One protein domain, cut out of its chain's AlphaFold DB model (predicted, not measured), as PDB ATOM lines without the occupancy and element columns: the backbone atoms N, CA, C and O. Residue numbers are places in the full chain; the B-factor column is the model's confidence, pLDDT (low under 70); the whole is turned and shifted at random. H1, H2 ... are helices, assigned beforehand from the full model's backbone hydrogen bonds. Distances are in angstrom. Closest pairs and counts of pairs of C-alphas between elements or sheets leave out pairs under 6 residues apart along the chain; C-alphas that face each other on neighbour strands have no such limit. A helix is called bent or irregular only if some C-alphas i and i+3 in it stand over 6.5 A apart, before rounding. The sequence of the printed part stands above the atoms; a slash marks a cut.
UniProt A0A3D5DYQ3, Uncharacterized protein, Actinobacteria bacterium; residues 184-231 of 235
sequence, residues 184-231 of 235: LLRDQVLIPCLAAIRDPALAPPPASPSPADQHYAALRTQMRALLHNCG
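Overview. This is residues 184 to 231 of the 235 residues of an uncharacterized protein of Actinobacteria bacterium (UniProt A0A3D5DYQ3). Two helices meet roughly as a T: the later part of H1 packs on the middle of H2, and a long loop, residues 199 to 210, swings from the end of H1 round to the start of H2. Residues 206 to 212 and 225 to 231 stick out at opposite ends of the long axis. The 48 printed residues, all helix in class with no named strand, are only just compact, close to loose, with a radius of gyration of the C-alphas of 11.0 A and spans of 34 by 22 by 18 A.

Along the chain. Find C-alpha 184 at (0.979, 1.786, 80.026); from there H1, residues 184 to 198, runs 20.5 A. It is only just irregular: C-alphas 188 and 191 are 6.7 A apart. H2, residues 211 to 229, runs 27.4 A to C-alpha 229 at (7.951, 27.347, 78.306).

Arrangement. Look at Cys 193 and Arg 220, whose C-alphas, 6.0 A apart, are the closest where H1 and H2 touch. H1 touches with residues 193 to 197 alone, H2 with 216 to 224 alone. They run the same way at a steep tilt of 60 degrees. In H2 every O i to N i+4 pair is within hydrogen-bond range; in H1, 8 of 11 are.

Size, cuts and confidence. The C-alphas of Ser 208 and Gly 231 are the two farthest apart, 34.6 A. The printed part has no cut, and the H1 to H2 link is long. In this model pLDDT is under 70 at residue 196 and residues 199 to 207.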
ATOM      1  N   LEU A 184      -0.360   1.571  79.472       91.06
ATOM      2  CA  LEU A 184       0.979   1.786  80.026       91.06
ATOM      3  C   LEU A 184       1.381   3.260  79.967       91.06
ATOM      4  O   LEU A 184       1.796   3.818  80.980       91.06
ATOM      5  N   LEU A 185       1.193   3.918  78.819       88.31
ATOM      6  CA  LEU A 185       1.486   5.342  78.669       88.31
ATOM      7  C   LEU A 185       0.704   6.175  79.690       88.31
ATOM      8  O   LEU A 185       1.259   7.074  80.315       88.31
ATOM      9  N   ARG A 186      -0.576   5.866  79.907       89.44
ATOM     10  CA  ARG A 186      -1.394   6.578  80.889       89.44
ATOM     11  C   ARG A 186      -0.944   6.311  82.326       89.44
ATOM     12  O   ARG A 186      -0.705   7.259  83.073       89.44
ATOM     13  N   ASP A 187      -0.911   5.043  82.720       88.19
ATOM     14  CA  ASP A 187      -0.853   4.647  84.129       88.19
ATOM     15  C   ASP A 187       0.581   4.570  84.661       88.19
ATOM     16  O   ASP A 187       0.794   4.826  85.842       88.19
ATOM     17  N   GLN A 188       1.557   4.259  83.802       83.88
ATOM     18  CA  GLN A 188       2.969   4.148  84.185       83.88
ATOM     19  C   GLN A 188       3.767   5.411  83.850       83.88
ATOM     20  O   GLN A 188       4.702   5.737  84.570       83.88
ATOM     21  N   VAL A 189       3.396   6.162  82.805       83.69
ATOM     22  CA  VAL A 189       4.164   7.349  82.383       83.69
ATOM     23  C   VAL A 189       3.460   8.650  82.761       83.69
ATOM     24  O   VAL A 189       3.952   9.390  83.609       83.69
ATOM     25  N   LEU A 190       2.295   8.940  82.177       83.62
ATOM     26  CA  LEU A 190       1.642  10.246  82.305       83.62
ATOM     27  C   LEU A 190       1.223  10.561  83.745       83.62
ATOM     28  O   LEU A 190       1.559  11.628  84.255       83.62
ATOM     29  N   ILE A 191       0.502   9.653  84.413       85.19
ATOM     30  CA  ILE A 191       0.012   9.896  85.778       85.19
ATOM     31  C   ILE A 191       1.165  10.076  86.774       85.19
ATOM     32  O   ILE A 191       1.155  11.095  87.471       85.19
ATOM     33  N   PRO A 192       2.163   9.171  86.848       78.94
ATOM     34  CA  PRO A 192       3.280   9.341  87.775       78.94
ATOM     35  C   PRO A 192       4.074  10.619  87.511       78.94
ATOM     36  O   PRO A 192       4.422  11.330  88.453       78.94
ATOM     37  N   CYS A 193       4.297  10.969  86.242       77.62
ATOM     38  CA  CYS A 193       5.040  12.178  85.905       77.62
ATOM     39  C   CYS A 193       4.274  13.450  86.288       77.62
ATOM     40  O   CYS A 193       4.874  14.366  86.843       77.62
ATOM     41  N   LEU A 194       2.956  13.509  86.064       78.69
ATOM     42  CA  LEU A 194       2.136  14.654  86.479       78.69
ATOM     43  C   LEU A 194       2.028  14.764  88.007       78.69
ATOM     44  O   LEU A 194       2.136  15.864  88.548       78.69
ATOM     45  N   ALA A 195       1.869  13.641  88.713       77.56
ATOM     46  CA  ALA A 195       1.837  13.625  90.175       77.56
ATOM     47  C   ALA A 195       3.156  14.139  90.778       77.56
ATOM     48  O   ALA A 195       3.136  14.992  91.662       77.56
ATOM     49  N   ALA A 196       4.297  13.695  90.241       69.12
ATOM     50  CA  ALA A 196       5.620  14.122  90.692       69.12
ATOM     51  C   ALA A 196       5.957  15.582  90.335       69.12
ATOM     52  O   ALA A 196       6.883  16.164  90.905       69.12
ATOM     53  N   ILE A 197       5.260  16.191  89.370       71.69
ATOM     54  CA  ILE A 197       5.360  17.633  89.126       71.69
ATOM     55  C   ILE A 197       4.652  18.412  90.231       71.69
ATOM     56  O   ILE A 197       5.259  19.343  90.751       71.69
ATOM     57  N   ARG A 198       3.432  17.999  90.594       71.00
ATOM     58  CA  ARG A 198       2.599  18.654  91.611       71.00
ATOM     59  C   ARG A 198       3.180  18.549  93.022       71.00
ATOM     60  O   ARG A 198       3.092  19.493  93.793       71.00
ATOM     61  N   ASP A 199       3.768  17.405  93.365       68.75
ATOM     62  CA  ASP A 199       4.377  17.199  94.679       68.75
ATOM     63  C   ASP A 199       5.761  16.534  94.545       68.75
ATOM     64  O   ASP A 199       5.867  15.314  94.373       68.75
ATOM     65  N   PRO A 200       6.852  17.323  94.607       62.66
ATOM     66  CA  PRO A 200       8.218  16.811  94.541       62.66
ATOM     67  C   PRO A 200       8.587  15.898  95.720       62.66
ATOM     68  O   PRO A 200       9.515  15.102  95.584       62.66
ATOM     69  N   ALA A 201       7.901  16.024  96.861       62.31
ATOM     70  CA  ALA A 201       8.176  15.265  98.080       62.31
ATOM     71  C   ALA A 201       7.505  13.880  98.077       62.31
ATOM     72  O   ALA A 201       7.931  12.990  98.810       62.31
ATOM     73  N   LEU A 202       6.507  13.668  97.215       57.94
ATOM     74  CA  LEU A 202       5.739  12.420  97.107       57.94
ATOM     75  C   LEU A 202       6.529  11.255  96.477       57.94
ATOM     76  O   LEU A 202       6.056  10.121  96.469       57.94
ATOM     77  N   ALA A 203       7.741  11.511  95.971       59.47
ATOM     78  CA  ALA A 203       8.626  10.487  95.419       59.47
ATOM     79  C   ALA A 203      10.086  10.712  95.862       59.47
ATOM     80  O   ALA A 203      10.897  11.188  95.055       59.47
ATOM     81  N   PRO A 204      10.449  10.388  97.122       59.69
ATOM     82  CA  PRO A 204      11.853  10.307  97.502       59.69
ATOM     83  C   PRO A 204      12.565   9.317  96.567       59.69
ATOM     84  O   PRO A 204      11.991   8.273  96.236       59.69
ATOM     85  N   PRO A 205      13.782   9.636  96.089       63.31
ATOM     86  CA  PRO A 205      14.502   8.740  95.202       63.31
ATOM     87  C   PRO A 205      14.698   7.387  95.903       63.31
ATOM     88  O   PRO A 205      15.057   7.365  97.086       63.31
ATOM     89  N   PRO A 206      14.445   6.260  95.215       66.00
ATOM     90  CA  PRO A 206      14.682   4.946  95.792       66.00
ATOM     91  C   PRO A 206      16.151   4.819  96.209       66.00
ATOM     92  O   PRO A 206      17.041   5.341  95.537       66.00
ATOM     93  N   ALA A 207      16.404   4.099  97.306       67.62
ATOM     94  CA  ALA A 207      17.753   3.915  97.852       67.62
ATOM     95  C   ALA A 207      18.745   3.326  96.825       67.62
ATOM     96  O   ALA A 207      19.934   3.626  96.878       67.62
ATOM     97  N   SER A 208      18.233   2.546  95.865       75.00
ATOM     98  CA  SER A 208      18.972   2.016  94.718       75.00
ATOM     99  C   SER A 208      18.186   2.306  93.433       75.00
ATOM    100  O   SER A 208      17.253   1.562  93.125       75.00
ATOM    101  N   PRO A 209      18.503   3.383  92.693       71.88
ATOM    102  CA  PRO A 209      17.754   3.758  91.500       71.88
ATOM    103  C   PRO A 209      17.980   2.759  90.368       71.88
ATOM    104  O   PRO A 209      19.111   2.502  89.953       71.88
ATOM    105  N   SER A 210      16.884   2.223  89.842       80.25
ATOM    106  CA  SER A 210      16.894   1.453  88.605       80.25
ATOM    107  C   SER A 210      17.162   2.371  87.400       80.25
ATOM    108  O   SER A 210      16.938   3.585  87.471       80.25
ATOM    109  N   PRO A 211      17.581   1.823  86.245       82.12
ATOM    110  CA  PRO A 211      17.672   2.600  85.007       82.12
ATOM    111  C   PRO A 211      16.354   3.306  84.636       82.12
ATOM    112  O   PRO A 211      16.365   4.421  84.118       82.12
ATOM    113  N   ALA A 212      15.206   2.699  84.952       76.75
ATOM    114  CA  ALA A 212      13.901   3.319  84.732       76.75
ATOM    115  C   ALA A 212      13.692   4.554  85.625       76.75
ATOM    116  O   ALA A 212      13.182   5.566  85.147       76.75
ATOM    117  N   ASP A 213      14.138   4.513  86.884       76.69
ATOM    118  CA  ASP A 213      14.038   5.652  87.809       76.69
ATOM    119  C   ASP A 213      14.849   6.854  87.315       76.69
ATOM    120  O   ASP A 213      14.405   8.000  87.421       76.69
ATOM    121  N   GLN A 214      16.011   6.598  86.708       81.38
ATOM    122  CA  GLN A 214      16.825   7.638  86.074       81.38
ATOM    123  C   GLN A 214      16.094   8.269  84.883       81.38
ATOM    124  O   GLN A 214      16.054   9.497  84.764       81.38
ATOM    125  N   HIS A 215      15.453   7.456  84.035       82.50
ATOM    126  CA  HIS A 215      14.637   7.959  82.928       82.50
ATOM    127  C   HIS A 215      13.431   8.772  83.415       82.50
ATOM    128  O   HIS A 215      13.181   9.851  82.879       82.50
ATOM    129  N   TYR A 216      12.722   8.324  84.455       79.44
ATOM    130  CA  TYR A 216      11.627   9.095  85.051       79.44
ATOM    131  C   TYR A 216      12.110  10.433  85.618       79.44
ATOM    132  O   TYR A 216      11.462  11.461  85.406       79.44
ATOM    133  N   ALA A 217      13.262  10.456  86.295       77.50
ATOM    134  CA  ALA A 217      13.846  11.688  86.818       77.50
ATOM    135  C   ALA A 217      14.217  12.672  85.696       77.50
ATOM    136  O   ALA A 217      13.903  13.863  85.799       77.50
ATOM    137  N   ALA A 218      14.833  12.184  84.615       84.25
ATOM    138  CA  ALA A 218      15.176  12.993  83.448       84.25
ATOM    139  C   ALA A 218      13.924  13.532  82.739       84.25
ATOM    140  O   ALA A 218      13.824  14.738  82.500       84.25
ATOM    141  N   LEU A 219      12.942  12.663  82.473       83.38
ATOM    142  CA  LEU A 219      11.676  13.032  81.842       83.38
ATOM    143  C   LEU A 219      10.943  14.095  82.664       83.38
ATOM    144  O   LEU A 219      10.496  15.093  82.112       83.38
ATOM    145  N   ARG A 220      10.879  13.937  83.990       78.06
ATOM    146  CA  ARG A 220      10.266  14.917  84.896       78.06
ATOM    147  C   ARG A 220      10.919  16.292  84.780       78.06
ATOM    148  O   ARG A 220      10.209  17.290  84.675       78.06
ATOM    149  N   THR A 221      12.249  16.352  84.803       80.69
ATOM    150  CA  THR A 221      12.993  17.617  84.692       80.69
ATOM    151  C   THR A 221      12.709  18.305  83.358       80.69
ATOM    152  O   THR A 221      12.351  19.482  83.339       80.69
ATOM    153  N   GLN A 222      12.788  17.561  82.251       83.94
ATOM    154  CA  GLN A 222      12.524  18.100  80.914       83.94
ATOM    155  C   GLN A 222      11.053  18.502  80.730       83.94
ATOM    156  O   GLN A 222      10.761  19.553  80.164       83.94
ATOM    157  N   MET A 223      10.115  17.722  81.269       82.50
ATOM    158  CA  MET A 223       8.683  18.011  81.186       82.50
ATOM    159  C   MET A 223       8.311  19.277  81.967       82.50
ATOM    160  O   MET A 223       7.517  20.071  81.473       82.50
ATOM    161  N   ARG A 224       8.919  19.531  83.136       77.06
ATOM    162  CA  ARG A 224       8.744  20.807  83.858       77.06
ATOM    163  C   ARG A 224       9.235  22.000  83.041       77.06
ATOM    164  O   ARG A 224       8.524  22.997  82.955       77.06
ATOM    165  N   ALA A 225      10.416  21.890  82.429       81.50
ATOM    166  CA  ALA A 225      10.958  22.947  81.577       81.50
ATOM    167  C   ALA A 225      10.043  23.229  80.373       81.50
ATOM    168  O   ALA A 225       9.763  24.386  80.060       81.50
ATOM    169  N   LEU A 226       9.518  22.178  79.739       83.50
ATOM    170  CA  LEU A 226       8.591  22.301  78.617       83.50
ATOM    171  C   LEU A 226       7.266  22.955  79.033       83.50
ATOM    172  O   LEU A 226       6.827  23.892  78.377       83.50
ATOM    173  N   LEU A 227       6.659  22.517  80.139       80.88
ATOM    174  CA  LEU A 227       5.419  23.108  80.651       80.88
ATOM    175  C   LEU A 227       5.594  24.592  80.989       80.88
ATOM    176  O   LEU A 227       4.765  25.404  80.577       80.88
ATOM    177  N   HIS A 228       6.703  24.952  81.643       80.75
ATOM    178  CA  HIS A 228       7.054  26.345  81.915       80.75
ATOM    179  C   HIS A 228       7.136  27.171  80.622       80.75
ATOM    180  O   HIS A 228       6.519  28.229  80.525       80.75
ATOM    181  N   ASN A 229       7.831  26.666  79.599       85.06
ATOM    182  CA  ASN A 229       7.951  27.347  78.306       85.06
ATOM    183  C   ASN A 229       6.615  27.451  77.554       85.06
ATOM    184  O   ASN A 229       6.405  28.401  76.805       85.06
ATOM    185  N   CYS A 230       5.697  26.509  77.768       84.31
ATOM    186  CA  CYS A 230       4.334  26.560  77.242       84.31
ATOM    187  C   CYS A 230       3.387  27.457  78.065       84.31
ATOM    188  O   CYS A 230       2.206  27.540  77.733       84.31
ATOM    189  N   GLY A 231       3.860  28.102  79.140       78.88
ATOM    190  CA  GLY A 231       3.033  28.930  80.024       78.88
ATOM    191  C   GLY A 231       2.095  28.135  80.941       78.88
ATOM    192  O   GLY A 231       1.202  28.709  81.562       78.88
TER     193      GLY A 231